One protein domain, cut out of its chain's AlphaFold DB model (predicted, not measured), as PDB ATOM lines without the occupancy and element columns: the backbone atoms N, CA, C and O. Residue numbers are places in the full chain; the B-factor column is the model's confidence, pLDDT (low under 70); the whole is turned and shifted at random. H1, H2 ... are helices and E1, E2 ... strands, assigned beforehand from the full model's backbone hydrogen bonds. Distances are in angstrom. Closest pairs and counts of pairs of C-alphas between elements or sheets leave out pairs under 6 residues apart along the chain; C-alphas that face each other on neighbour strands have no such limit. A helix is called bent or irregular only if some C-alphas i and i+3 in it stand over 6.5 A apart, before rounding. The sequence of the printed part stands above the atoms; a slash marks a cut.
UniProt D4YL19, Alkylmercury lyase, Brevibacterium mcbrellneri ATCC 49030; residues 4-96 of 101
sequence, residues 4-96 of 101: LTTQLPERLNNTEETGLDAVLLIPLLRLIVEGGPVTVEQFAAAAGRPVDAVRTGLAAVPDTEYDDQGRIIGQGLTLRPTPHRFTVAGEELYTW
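What this domain is: This is residues 4 to 96 of the 101 residues of the protein "Alkylmercury lyase" of Brevibacterium mcbrellneri ATCC 49030 (UniProt D4YL19). Picture a two-stranded hairpin, E2 and E3, near one end of a helix, H3, that lies in the middle of a small body, with H4 packed on H3 on the side away from the hairpin, H5 set at a corner to H4, and the short strand E1 beside H3. At the other end of H3, the beginning of the printed part makes an arm: residues 4 to 11 of H1 stick out from the body, and the four-residue H2 follows. The printed part has 93 residues with five named helices and then three named strands, in the order H1 H2 H3 H4 H5 E1 E2 E3; the sheet is E2 - E3, antiparallel, and the class is mixed, helices and strands. The whole is compact, with a radius of gyration of the C-alphas of 13.6 A and spans of 38 by 30 by 22 A.

Where its parts are: Look first at the sheet: E2 is residues 84 to 88 and E3 is residues 91 to 95, each 13.2 A from first to last C-alpha. Find C-alpha 95 at (-0.088, 18.697, -49.498), where E3 ends. E1, residues 72 to 75, is 8.1 A long. H3, the longest helix, starts at C-alpha 22 at (5.489, 6.853, -37.366) and runs 16.2 A through residues 22 to 33; it is neither bent nor irregular, but only just: C-alphas 23 and 26 are 6.2 A apart. H4 is residues 40 to 47, 10.3 A, and H5 is residues 51 to 59, 12.2 A. Go back to C-alpha 4 at (2.956, 17.921, -22.868) for H1, residues 4 to 13, 14.2 A; it is irregular, with C-alphas 6 and 9 at 7.0 A. H2, residues 15 to 18, is 5.5 A long.

How they stand to each other: Begin at the hairpin of E2 and E3, antiparallel at 143 degrees, where you find N 86 and O 93 at 2.8 A and N 91 and O 88 at 2.9 A, within hydrogen-bond range. Residues 77 to 78 form a short antiparallel pairing with residues 94 to 95 of E3 and another with residues 74 to 75 of E1. E1 pairs with no named strand; residues 65 to 66 pair antiparallel with its residues 72 to 74. The closest C-alphas of H3 and E2, those of Val 33 and Val 88, are 6.9 A apart, and those of H3 and E1, Ile 32 and Ile 73, are 6.8 A apart. H3 and H4 touch, closest at the C-alphas of Pro 27 and Ala 47, 5.6 A, at a steep tilt of 65 degrees, opposite ways. H4 and H5 touch, closest at the C-alphas of Ala 44 and Val 51, 5.3 A, about perpendicular at 79 degrees. H3 and H5 are close but not clearly touching, with the C-alphas of Leu 24 and Val 54 closest at 7.5 A. H1 and H2 only just touch, only at the corner, with 3 pairs of C-alphas within 8 A; Leu 12 and Thr 18 have the closest, 6.3 A. H1 is apart from H4, H5 and the three strands. Every O i to N i+4 pair is within hydrogen-bond range in H4 and H5, against 4 of 6 in H1 and 7 of 8 in H3; H2 is too short for such a pair.

The domain as a whole: The C-alphas of Thr 6 and Asp 68 are the two farthest apart, 42.0 A. Without residues 4 to 11, which stand free, the body spans 31 by 25 by 24 A. The printed part has no cut. The link from H5 to E1, residues 60 to 71, is long. The mean pLDDT of the printed part is 82.9; look at residues 4 to 19 for the values under 70.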
ATOM      1  N   LEU A   4       2.804  18.043 -21.417       60.66
ATOM      2  CA  LEU A   4       2.956  17.921 -22.868       60.66
ATOM      3  C   LEU A   4       4.180  17.074 -23.251       60.66
ATOM      4  O   LEU A   4       4.073  16.180 -24.079       60.66
ATOM      5  N   THR A   5       5.331  17.309 -22.614       66.81
ATOM      6  CA  THR A   5       6.579  16.584 -22.911       66.81
ATOM      7  C   THR A   5       6.510  15.113 -22.506       66.81
ATOM      8  O   THR A   5       7.153  14.276 -23.133       66.81
ATOM      9  N   THR A   6       5.732  14.793 -21.469       69.81
ATOM     10  CA  THR A   6       5.644  13.429 -20.926       69.81
ATOM     11  C   THR A   6       4.655  12.573 -21.718       69.81
ATOM     12  O   THR A   6       4.888  11.384 -21.892       69.81
ATOM     13  N   GLN A   7       3.586  13.180 -22.243       69.75
ATOM     14  CA  GLN A   7       2.536  12.482 -22.993       69.75
ATOM     15  C   GLN A   7       2.771  12.462 -24.509       69.75
ATOM     16  O   GLN A   7       2.131  11.691 -25.219       69.75
ATOM     17  N   LEU A   8       3.695  13.283 -25.022       65.81
ATOM     18  CA  LEU A   8       4.014  13.338 -26.452       65.81
ATOM     19  C   LEU A   8       4.377  11.967 -27.056       65.81
ATOM     20  O   LEU A   8       3.857  11.659 -28.126       65.81
ATOM     21  N   PRO A   9       5.208  11.117 -26.414       66.75
ATOM     22  CA  PRO A   9       5.554   9.813 -26.977       66.75
ATOM     23  C   PRO A   9       4.343   8.880 -27.069       66.75
ATOM     24  O   PRO A   9       4.206   8.147 -28.041       66.75
ATOM     25  N   GLU A  10       3.451   8.922 -26.078       65.50
ATOM     26  CA  GLU A  10       2.234   8.106 -26.059       65.50
ATOM     27  C   GLU A  10       1.245   8.584 -27.121       65.50
ATOM     28  O   GLU A  10       0.696   7.779 -27.861       65.50
ATOM     29  N   ARG A  11       1.078   9.902 -27.275       62.31
ATOM     30  CA  ARG A  11       0.191  10.492 -28.285       62.31
ATOM     31  C   ARG A  11       0.673  10.229 -29.709       62.31
ATOM     32  O   ARG A  11      -0.148   9.896 -30.547       62.31
ATOM     33  N   LEU A  12       1.980  10.320 -29.966       61.28
ATOM     34  CA  LEU A  12       2.575  10.004 -31.274       61.28
ATOM     35  C   LEU A  12       2.523   8.508 -31.618       61.28
ATOM     36  O   LEU A  12       2.597   8.150 -32.792       61.28
ATOM     37  N   ASN A  13       2.409   7.646 -30.606       62.00
ATOM     38  CA  ASN A  13       2.200   6.211 -30.783       62.00
ATOM     39  C   ASN A  13       0.710   5.835 -30.840       62.00
ATOM     40  O   ASN A  13       0.394   4.689 -31.151       62.00
ATOM     41  N   ASN A  14      -0.201   6.764 -30.533       61.31
ATOM     42  CA  ASN A  14      -1.637   6.535 -30.608       61.31
ATOM     43  C   ASN A  14      -2.124   6.844 -32.027       61.31
ATOM     44  O   ASN A  14      -2.533   7.965 -32.335       61.31
ATOM     45  N   THR A  15      -2.143   5.808 -32.865       55.69
ATOM     46  CA  THR A  15      -2.649   5.816 -34.250       55.69
ATOM     47  C   THR A  15      -4.050   6.442 -34.368       55.69
ATOM     48  O   THR A  15      -4.366   7.086 -35.365       55.69
ATOM     49  N   GLU A  16      -4.874   6.310 -33.320       53.16
ATOM     50  CA  GLU A  16      -6.237   6.861 -33.235       53.16
ATOM     51  C   GLU A  16      -6.300   8.400 -33.247       53.16
ATOM     52  O   GLU A  16      -7.351   8.951 -33.564       53.16
ATOM     53  N   GLU A  17      -5.211   9.107 -32.910       49.44
ATOM     54  CA  GLU A  17      -5.209  10.576 -32.821       49.44
ATOM     55  C   GLU A  17      -4.258  11.280 -33.805       49.44
ATOM     56  O   GLU A  17      -4.433  12.469 -34.062       49.44
ATOM     57  N   THR A  18      -3.271  10.578 -34.378       50.94
ATOM     58  CA  THR A  18      -2.215  11.199 -35.207       50.94
ATOM     59  C   THR A  18      -2.147  10.717 -36.659       50.94
ATOM     60  O   THR A  18      -1.371  11.272 -37.435       50.94
ATOM     61  N   GLY A  19      -2.935   9.710 -37.051       63.75
ATOM     62  CA  GLY A  19      -2.832   9.062 -38.365       63.75
ATOM     63  C   GLY A  19      -1.955   7.808 -38.317       63.75
ATOM     64  O   GLY A  19      -1.930   7.114 -37.308       63.75
ATOM     65  N   LEU A  20      -1.244   7.480 -39.405       74.19
ATOM     66  CA  LEU A  20      -0.411   6.267 -39.459       74.19
ATOM     67  C   LEU A  20       0.722   6.330 -38.428       74.19
ATOM     68  O   LEU A  20       1.402   7.350 -38.320       74.19
ATOM     69  N   ASP A  21       0.977   5.209 -37.743       79.81
ATOM     70  CA  ASP A  21       2.125   5.064 -36.841       79.81
ATOM     71  C   ASP A  21       3.404   5.553 -37.520       79.81
ATOM     72  O   ASP A  21       3.659   5.219 -38.679       79.81
ATOM     73  N   ALA A  22       4.268   6.271 -36.796       75.69
ATOM     74  CA  ALA A  22       5.489   6.853 -37.366       75.69
ATOM     75  C   ALA A  22       6.375   5.822 -38.100       75.69
ATOM     76  O   ALA A  22       7.037   6.141 -39.091       75.69
ATOM     77  N   VAL A  23       6.350   4.566 -37.637       83.00
ATOM     78  CA  VAL A  23       7.076   3.434 -38.234       83.00
ATOM     79  C   VAL A  23       6.571   3.063 -39.634       83.00
ATOM     80  O   VAL A  23       7.330   2.508 -40.424       83.00
ATOM     81  N   LEU A  24       5.308   3.358 -39.937       87.00
ATOM     82  CA  LEU A  24       4.661   3.175 -41.235       87.00
ATOM     83  C   LEU A  24       4.648   4.489 -42.035       87.00
ATOM     84  O   LEU A  24       4.897   4.483 -43.236       87.00
ATOM     85  N   LEU A  25       4.441   5.627 -41.375       86.44
ATOM     86  CA  LEU A  25       4.353   6.930 -42.028       86.44
ATOM     87  C   LEU A  25       5.652   7.326 -42.744       86.44
ATOM     88  O   LEU A  25       5.622   7.717 -43.908       86.44
ATOM     89  N   ILE A  26       6.808   7.210 -42.079       87.50
ATOM     90  CA  ILE A  26       8.084   7.666 -42.657       87.50
ATOM     91  C   ILE A  26       8.454   6.889 -43.934       87.50
ATOM     92  O   ILE A  26       8.797   7.537 -44.928       87.50
ATOM     93  N   PRO A  27       8.404   5.539 -43.969       91.25
ATOM     94  CA  PRO A  27       8.658   4.794 -45.201       91.25
ATOM     95  C   PRO A  27       7.682   5.147 -46.326       91.25
ATOM     96  O   PRO A  27       8.113   5.288 -47.468       91.25
ATOM     97  N   LEU A  28       6.396   5.342 -46.013       90.50
ATOM     98  CA  LEU A  28       5.392   5.702 -47.014       90.50
ATOM     99  C   LEU A  28       5.681   7.067 -47.644       90.50
ATOM    100  O   LEU A  28       5.701   7.186 -48.867       90.50
ATOM    101  N   LEU A  29       5.965   8.080 -46.823       88.38
ATOM    102  CA  LEU A  29       6.282   9.423 -47.309       88.38
ATOM    103  C   LEU A  29       7.514   9.421 -48.212       88.38
ATOM    104  O   LEU A  29       7.508  10.079 -49.245       88.38
ATOM    105  N   ARG A  30       8.557   8.656 -47.864       89.44
ATOM    106  CA  ARG A  30       9.753   8.528 -48.710       89.44
ATOM    107  C   ARG A  30       9.424   7.956 -50.086       89.44
ATOM    108  O   ARG A  30       9.920   8.486 -51.069       89.44
ATOM    109  N   LEU A  31       8.571   6.934 -50.150       91.94
ATOM    110  CA  LEU A  31       8.140   6.343 -51.419       91.94
ATOM    111  C   LEU A  31       7.289   7.317 -52.249       91.94
ATOM    112  O   LEU A  31       7.477   7.409 -53.455       91.94
ATOM    113  N   ILE A  32       6.399   8.091 -51.620       89.38
ATOM    114  CA  ILE A  32       5.609   9.122 -52.322       89.38
ATOM    115  C   ILE A  32       6.517  10.235 -52.867       89.38
ATOM    116  O   ILE A  32       6.281  10.748 -53.958       89.38
ATOM    117  N   VAL A  33       7.582  10.585 -52.136       88.00
ATOM    118  CA  VAL A  33       8.579  11.577 -52.567       88.00
ATOM    119  C   VAL A  33       9.337  11.156 -53.830       88.00
ATOM    120  O   VAL A  33       9.802  12.022 -54.563       88.00
ATOM    121  N   GLU A  34       9.407   9.859 -54.136       87.12
ATOM    122  CA  GLU A  34       9.961   9.356 -55.402       87.12
ATOM    123  C   GLU A  34       9.029   9.603 -56.610       87.12
ATOM    124  O   GLU A  34       9.375   9.250 -57.734       87.12
ATOM    125  N   GLY A  35       7.853  10.212 -56.404       79.00
ATOM    126  CA  GLY A  35       6.969  10.712 -57.465       79.00
ATOM    127  C   GLY A  35       6.008   9.675 -58.060       79.00
ATOM    128  O   GLY A  35       5.229   9.995 -58.960       79.00
ATOM    129  N   GLY A  36       6.029   8.432 -57.571       86.38
ATOM    130  CA  GLY A  36       5.236   7.324 -58.110       86.38
ATOM    131  C   GLY A  36       4.140   6.809 -57.165       86.38
ATOM    132  O   GLY A  36       4.326   6.823 -55.948       86.38
ATOM    133  N   PRO A  37       3.010   6.289 -57.694       91.94
ATOM    134  CA  PRO A  37       2.040   5.539 -56.898       91.94
ATOM    135  C   PRO A  37       2.682   4.325 -56.222       91.94
ATOM    136  O   PRO A  37       3.437   3.580 -56.852       91.94
ATOM    137  N   VAL A  38       2.332   4.085 -54.962       94.62
ATOM    138  CA  VAL A  38       2.973   3.084 -54.106       94.62
ATOM    139  C   VAL A  38       2.053   1.881 -53.912       94.62
ATOM    140  O   VAL A  38       0.925   2.008 -53.441       94.62
ATOM    141  N   THR A  39       2.523   0.681 -54.247       95.75
ATOM    142  CA  THR A  39       1.790  -0.555 -53.916       95.75
ATOM    143  C   THR A  39       1.935  -0.904 -52.433       95.75
ATOM    144  O   THR A  39       2.930  -0.562 -51.790       95.75
ATOM    145  N   VAL A  40       0.968  -1.641 -51.881       94.06
ATOM    146  CA  VAL A  40       1.020  -2.099 -50.481       94.06
ATOM    147  C   VAL A  40       2.236  -3.001 -50.247       94.06
ATOM    148  O   VAL A  40       2.848  -2.968 -49.183       94.06
ATOM    149  N   GLU A  41       2.627  -3.778 -51.252       95.06
ATOM    150  CA  GLU A  41       3.762  -4.693 -51.209       95.06
ATOM    151  C   GLU A  41       5.098  -3.933 -51.181       95.06
ATOM    152  O   GLU A  41       5.968  -4.254 -50.368       95.06
ATOM    153  N   GLN A  42       5.249  -2.888 -52.006       94.81
ATOM    154  CA  GLN A  42       6.410  -1.988 -51.944       94.81
ATOM    155  C   GLN A  42       6.491  -1.286 -50.591       94.81
ATOM    156  O   GLN A  42       7.565  -1.213 -49.992       94.81
ATOM    157  N   PHE A  43       5.353  -0.811 -50.087       94.81
ATOM    158  CA  PHE A  43       5.298  -0.159 -48.791       94.81
ATOM    159  C   PHE A  43       5.698  -1.113 -47.655       94.81
ATOM    160  O   PHE A  43       6.544  -0.775 -46.829       94.81
ATOM    161  N   ALA A  44       5.170  -2.337 -47.646       94.25
ATOM    162  CA  ALA A  44       5.522  -3.363 -46.671       94.25
ATOM    163  C   ALA A  44       7.015  -3.714 -46.692       94.25
ATOM    164  O   ALA A  44       7.643  -3.790 -45.632       94.25
ATOM    165  N   ALA A  45       7.598  -3.849 -47.886       95.12
ATOM    166  CA  ALA A  45       9.028  -4.080 -48.048       95.12
ATOM    167  C   ALA A  45       9.864  -2.920 -47.480       95.12
ATOM    168  O   ALA A  45      10.800  -3.161 -46.718       95.12
ATOM    169  N   ALA A  46       9.497  -1.670 -47.781       92.75
ATOM    170  CA  ALA A  46      10.199  -0.488 -47.281       92.75
ATOM    171  C   ALA A  46      10.049  -0.294 -45.761       92.75
ATOM    172  O   ALA A  46      10.984   0.150 -45.097       92.75
ATOM    173  N   ALA A  47       8.890  -0.647 -45.201       90.12
ATOM    174  CA  ALA A  47       8.632  -0.586 -43.766       90.12
ATOM    175  C   ALA A  47       9.228  -1.775 -42.986       90.12
ATOM    176  O   ALA A  47       9.236  -1.757 -41.754       90.12
ATOM    177  N   GLY A  48       9.697  -2.825 -43.673       93.00
ATOM    178  CA  GLY A  48      10.151  -4.064 -43.038       93.00
ATOM    179  C   GLY A  48       9.036  -4.767 -42.255       93.00
ATOM    180  O   GLY A  48       9.289  -5.360 -41.204       93.00
ATOM    181  N   ARG A  49       7.785  -4.660 -42.724       93.50
ATOM    182  CA  ARG A  49       6.594  -5.206 -42.059       93.50
ATOM    183  C   ARG A  49       5.886  -6.235 -42.941       93.50
ATOM    184  O   ARG A  49       5.967  -6.150 -44.162       93.50
ATOM    185  N   PRO A  50       5.151  -7.193 -42.349       94.25
ATOM    186  CA  PRO A  50       4.249  -8.046 -43.110       94.25
ATOM    187  C   PRO A  50       3.175  -7.215 -43.821       94.25
ATOM    188  O   PRO A  50       2.649  -6.260 -43.245       94.25
ATOM    189  N   VAL A  51       2.803  -7.620 -45.036       93.62
ATOM    190  CA  VAL A  51       1.760  -6.957 -45.840       93.62
ATOM    191  C   VAL A  51       0.448  -6.820 -45.063       93.62
ATOM    192  O   VAL A  51      -0.154  -5.751 -45.075       93.62
ATOM    193  N   ASP A  52       0.032  -7.849 -44.324       91.94
ATOM    194  CA  ASP A  52      -1.217  -7.818 -43.548       91.94
ATOM    195  C   ASP A  52      -1.195  -6.778 -42.419       91.94
ATOM    196  O   ASP A  52      -2.198  -6.111 -42.154       91.94
ATOM    197  N   ALA A  53      -0.035  -6.588 -41.781       89.00
ATOM    198  CA  ALA A  53       0.142  -5.573 -40.746       89.00
ATOM    199  C   ALA A  53       0.030  -4.162 -41.340       89.00
ATOM    200  O   ALA A  53      -0.627  -3.295 -40.768       89.00
ATOM    201  N   VAL A  54       0.609  -3.955 -42.525       91.44
ATOM    202  CA  VAL A  54       0.483  -2.698 -43.272       91.44
ATOM    203  C   VAL A  54      -0.960  -2.445 -43.696       91.44
ATOM    204  O   VAL A  54      -1.461  -1.346 -43.489       91.44
ATOM    205  N   ARG A  55      -1.659  -3.454 -44.230       91.00
ATOM    206  CA  ARG A  55      -3.082  -3.341 -44.598       91.00
ATOM    207  C   ARG A  55      -3.943  -2.955 -43.400       91.00
ATOM    208  O   ARG A  55      -4.819  -2.110 -43.535       91.00
ATOM    209  N   THR A  56      -3.664  -3.538 -42.237       88.81
ATOM    210  CA  THR A  56      -4.368  -3.222 -40.988       88.81
ATOM    211  C   THR A  56      -4.108  -1.779 -40.558       88.81
ATOM    212  O   THR A  56      -5.054  -1.056 -40.265       88.81
ATOM    213  N   GLY A  57      -2.846  -1.335 -40.585       86.62
ATOM    214  CA  GLY A  57      -2.485   0.048 -40.261       86.62
ATOM    215  C   GLY A  57      -3.112   1.066 -41.216       86.62
ATOM    216  O   GLY A  57      -3.638   2.080 -40.773       86.62
ATOM    217  N   LEU A  58      -3.129   0.773 -42.518       87.81
ATOM    218  CA  LEU A  58      -3.789   1.614 -43.521       87.81
ATOM    219  C   LEU A  58      -5.310   1.664 -43.331       87.81
ATOM    220  O   LEU A  58      -5.908   2.725 -43.478       87.81
ATOM    221  N   ALA A  59      -5.944   0.539 -42.986       86.25
ATOM    222  CA  ALA A  59      -7.386   0.478 -42.742       86.25
ATOM    223  C   ALA A  59      -7.823   1.290 -41.510       86.25
ATOM    224  O   ALA A  59      -8.969   1.728 -41.446       86.25
ATOM    225  N   ALA A  60      -6.916   1.510 -40.555       82.88
ATOM    226  CA  ALA A  60      -7.154   2.363 -39.395       82.88
ATOM    227  C   ALA A  60      -7.065   3.869 -39.715       82.88
ATOM    228  O   ALA A  60      -7.424   4.685 -38.870       82.88
ATOM    229  N   VAL A  61      -6.609   4.250 -40.918       82.00
ATOM    230  CA  VAL A  61      -6.357   5.649 -41.296       82.00
ATOM    231  C   VAL A  61      -7.178   6.032 -42.531       82.00
ATOM    232  O   VAL A  61      -6.731   5.813 -43.665       82.00
ATOM    233  N   PRO A  62      -8.371   6.628 -42.332       76.50
ATOM    234  CA  PRO A  62      -9.328   6.886 -43.409       76.50
ATOM    235  C   PRO A  62      -8.831   7.904 -44.437       76.50
ATOM    236  O   PRO A  62      -9.284   7.884 -45.576       76.50
ATOM    237  N   ASP A  63      -7.878   8.754 -44.056       81.62
ATOM    238  CA  ASP A  63      -7.383   9.821 -44.923       81.62
ATOM    239  C   ASP A  63      -6.428   9.316 -46.013       81.62
ATOM    240  O   ASP A  63      -6.080  10.078 -46.904       81.62
ATOM    241  N   THR A  64      -5.991   8.050 -45.983       88.19
ATOM    242  CA  THR A  64      -5.078   7.514 -47.009       88.19
ATOM    243  C   THR A  64      -5.714   7.587 -48.401       88.19
ATOM    244  O   THR A  64      -6.760   6.991 -48.653       88.19
ATOM    245  N   GLU A  65      -5.055   8.276 -49.331       89.69
ATOM    246  CA  GLU A  65      -5.515   8.387 -50.712       89.69
ATOM    247  C   GLU A  65      -5.013   7.228 -51.569       89.69
ATOM    248  O   GLU A  65      -3.828   6.876 -51.547       89.69
ATOM    249  N   TYR A  66      -5.912   6.722 -52.410       92.56
ATOM    250  CA  TYR A  66      -5.629   5.684 -53.391       92.56
ATOM    251  C   TYR A  66      -5.995   6.149 -54.805       92.56
ATOM    252  O   TYR A  66      -6.871   7.000 -54.989       92.56
ATOM    253  N   ASP A  67      -5.319   5.595 -55.808       91.88
ATOM    254  CA  ASP A  67      -5.739   5.700 -57.204       91.88
ATOM    255  C   ASP A  67      -6.781   4.630 -57.580       91.88
ATOM    256  O   ASP A  67      -7.136   3.760 -56.780       91.88
ATOM    257  N   ASP A  68      -7.242   4.661 -58.831       91.19
ATOM    258  CA  ASP A  68      -8.244   3.724 -59.357       91.19
ATOM    259  C   ASP A  68      -7.761   2.258 -59.383       91.19
ATOM    260  O   ASP A  68      -8.559   1.337 -59.555       91.19
ATOM    261  N   GLN A  69      -6.454   2.023 -59.217       92.12
ATOM    262  CA  GLN A  69      -5.840   0.696 -59.160       92.12
ATOM    263  C   GLN A  69      -5.599   0.229 -57.714       92.12
ATOM    264  O   GLN A  69      -5.051  -0.855 -57.507       92.12
ATOM    265  N   GLY A  70      -6.002   1.021 -56.713       90.50
ATOM    266  CA  GLY A  70      -5.805   0.723 -55.296       90.50
ATOM    267  C   GLY A  70      -4.369   0.933 -54.810       90.50
ATOM    268  O   GLY A  70      -3.997   0.400 -53.763       90.50
ATOM    269  N   ARG A  71      -3.542   1.679 -55.552       93.50
ATOM    270  CA  ARG A  71      -2.195   2.074 -55.118       93.50
ATOM    271  C   ARG A  71      -2.287   3.341 -54.288       93.50
ATOM    272  O   ARG A  71      -3.100   4.211 -54.575       93.50
ATOM    273  N   ILE A  72      -1.438   3.449 -53.279       93.56
ATOM    274  CA  ILE A  72      -1.391   4.597 -52.380       93.56
ATOM    275  C   ILE A  72      -0.765   5.769 -53.133       93.56
ATOM    276  O   ILE A  72       0.335   5.651 -53.675       93.56
ATOM    277  N   ILE A  73      -1.462   6.898 -53.156       92.69
ATOM    278  CA  ILE A  73      -0.994   8.136 -53.789       92.69
ATOM    279  C   ILE A  73      -0.900   9.301 -52.810       92.69
ATOM    280  O   ILE A  73      -0.371  10.343 -53.193       92.69
ATOM    281  N   GLY A  74      -1.383   9.146 -51.571       88.75
ATOM    282  CA  GLY A  74      -1.256  10.212 -50.591       88.75
ATOM    283  C   GLY A  74      -1.491   9.839 -49.129       88.75
ATOM    284  O   GLY A  74      -2.333   9.006 -48.800       88.75
ATOM    285  N   GLN A  75      -0.733  10.502 -48.256       85.44
ATOM    286  CA  GLN A  75      -0.884  10.515 -46.803       85.44
ATOM    287  C   GLN A  75      -0.264  11.807 -46.240       85.44
ATOM    288  O   GLN A  75       0.944  11.885 -46.036       85.44
ATOM    289  N   GLY A  76      -1.058  12.875 -46.109       81.50
ATOM    290  CA  GLY A  76      -0.598  14.238 -45.791       81.50
ATOM    291  C   GLY A  76       0.121  14.937 -46.957       81.50
ATOM    292  O   GLY A  76      -0.139  16.108 -47.244       81.50
ATOM    293  N   LEU A  77       0.979  14.190 -47.655       84.31
ATOM    294  CA  LEU A  77       1.586  14.477 -48.952       84.31
ATOM    295  C   LEU A  77       0.884  13.630 -50.019       84.31
ATOM    296  O   LEU A  77       0.626  12.459 -49.765       84.31
ATOM    297  N   THR A  78       0.591  14.180 -51.192       87.12
ATOM    298  CA  THR A  78      -0.134  13.499 -52.272       87.12
ATOM    299  C   THR A  78       0.444  13.825 -53.650       87.12
ATOM    300  O   THR A  78       0.995  14.904 -53.883       87.12
ATOM    301  N   LEU A  79       0.297  12.876 -54.576       85.38
ATOM    302  CA  LEU A  79       0.550  13.049 -56.013       85.38
ATOM    303  C   LEU A  79      -0.607  13.770 -56.723       85.38
ATOM    304  O   LEU A  79      -0.470  14.206 -57.867       85.38
ATOM    305  N   ARG A  80      -1.767  13.885 -56.070       86.31
ATOM    306  CA  ARG A  80      -2.944  14.561 -56.610       86.31
ATOM    307  C   ARG A  80      -2.769  16.080 -56.501       86.31
ATOM    308  O   ARG A  80      -2.544  16.570 -55.398       86.31
ATOM    309  N   PRO A  81      -2.938  16.849 -57.591       85.88
ATOM    310  CA  PRO A  81      -2.800  18.299 -57.533       85.88
ATOM    311  C   PRO A  81      -3.719  18.957 -56.499       85.88
ATOM    312  O   PRO A  81      -4.941  18.815 -56.555       85.88
ATOM    313  N   THR A  82      -3.124  19.735 -55.595       84.50
ATOM    314  CA  THR A  82      -3.815  20.631 -54.657       84.50
ATOM    315  C   THR A  82      -3.287  22.069 -54.806       84.50
ATOM    316  O   THR A  82      -2.265  22.300 -55.460       84.50
ATOM    317  N   PRO A  83      -3.939  23.081 -54.204       84.38
ATOM    318  CA  PRO A  83      -3.396  24.441 -54.157       84.38
ATOM    319  C   PRO A  83      -2.063  24.573 -53.393       84.38
ATOM    320  O   PRO A  83      -1.371  25.578 -53.554       84.38
ATOM    321  N   HIS A  84      -1.692  23.589 -52.567       83.94
ATOM    322  CA  HIS A  84      -0.484  23.608 -51.740       83.94
ATOM    323  C   HIS A  84       0.621  22.780 -52.398       83.94
ATOM    324  O   HIS A  84       0.779  21.591 -52.134       83.94
ATOM    325  N   ARG A  85       1.372  23.421 -53.295       84.19
ATOM    326  CA  ARG A  85       2.466  22.794 -54.045       84.19
ATOM    327  C   ARG A  85       3.720  22.661 -53.180       84.19
ATOM    328  O   ARG A  85       4.118  23.619 -52.518       84.19
ATOM    329  N   PHE A  86       4.360  21.502 -53.237       81.25
ATOM    330  CA  PHE A  86       5.582  21.182 -52.510       81.25
ATOM    331  C   PHE A  86       6.565  20.458 -53.435       81.25
ATOM    332  O   PHE A  86       6.274  19.374 -53.928       81.25
ATOM    333  N   THR A  87       7.732  21.052 -53.682       81.12
ATOM    334  CA  THR A  87       8.771  20.448 -54.529       81.12
ATOM    335  C   THR A  87       9.878  19.869 -53.662       81.12
ATOM    336  O   THR A  87      10.445  20.567 -52.821       81.12
ATOM    337  N   VAL A  88      10.235  18.611 -53.900       80.00
ATOM    338  CA  VAL A  88      11.302  17.910 -53.178       80.00
ATOM    339  C   VAL A  88      12.096  17.063 -54.160       80.00
ATOM    340  O   VAL A  88      11.529  16.394 -55.008       80.00
ATOM    341  N   ALA A  89      13.426  17.138 -54.088       74.31
ATOM    342  CA  ALA A  89      14.332  16.409 -54.985       74.31
ATOM    343  C   ALA A  89      14.071  16.601 -56.501       74.31
ATOM    344  O   ALA A  89      14.528  15.798 -57.304       74.31
ATOM    345  N   GLY A  90      13.394  17.686 -56.901       77.44
ATOM    346  CA  GLY A  90      13.019  17.951 -58.298       77.44
ATOM    347  C   GLY A  90      11.648  17.399 -58.702       77.44
ATOM    348  O   GLY A  90      11.162  17.769 -59.766       77.44
ATOM    349  N   GLU A  91      11.006  16.607 -57.841       79.75
ATOM    350  CA  GLU A  91       9.649  16.098 -58.032       79.75
ATOM    351  C   GLU A  91       8.611  17.090 -57.499       79.75
ATOM    352  O   GLU A  91       8.783  17.711 -56.441       79.75
ATOM    353  N   GLU A  92       7.522  17.252 -58.248       82.38
ATOM    354  CA  GLU A  92       6.412  18.129 -57.889       82.38
ATOM    355  C   GLU A  92       5.308  17.346 -57.179       82.38
ATOM    356  O   GLU A  92       4.637  16.506 -57.774       82.38
ATOM    357  N   LEU A  93       5.103  17.670 -55.905       83.94
ATOM    358  CA  LEU A  93       4.123  17.045 -55.027       83.94
ATOM    359  C   LEU A  93       3.179  18.100 -54.450       83.94
ATOM    360  O   LEU A  93       3.327  19.309 -54.667       83.94
ATOM    361  N   TYR A  94       2.196  17.632 -53.690       85.19
ATOM    362  CA  TYR A  94       1.144  18.463 -53.131       85.19
ATOM    363  C   TYR A  94       0.836  18.060 -51.691       85.19
ATOM    364  O   TYR A  94       1.003  16.903 -51.320       85.19
ATOM    365  N   THR A  95       0.372  18.992 -50.865       84.38
ATOM    366  CA  THR A  95      -0.088  18.697 -49.498       84.38
ATOM    367  C   THR A  95      -1.573  19.002 -49.342       84.38
ATOM    368  O   THR A  95      -2.140  19.820 -50.071       84.38
ATOM    369  N   TRP A  96      -2.239  18.345 -48.390       77.81
ATOM    370  CA  TRP A  96      -3.663  18.596 -48.118       77.81
ATOM    371  C   TRP A  96      -3.907  19.883 -47.339       77.81
ATOM    372  O   TRP A  96      -4.897  20.572 -47.574       77.81
TER     373      TRP A  96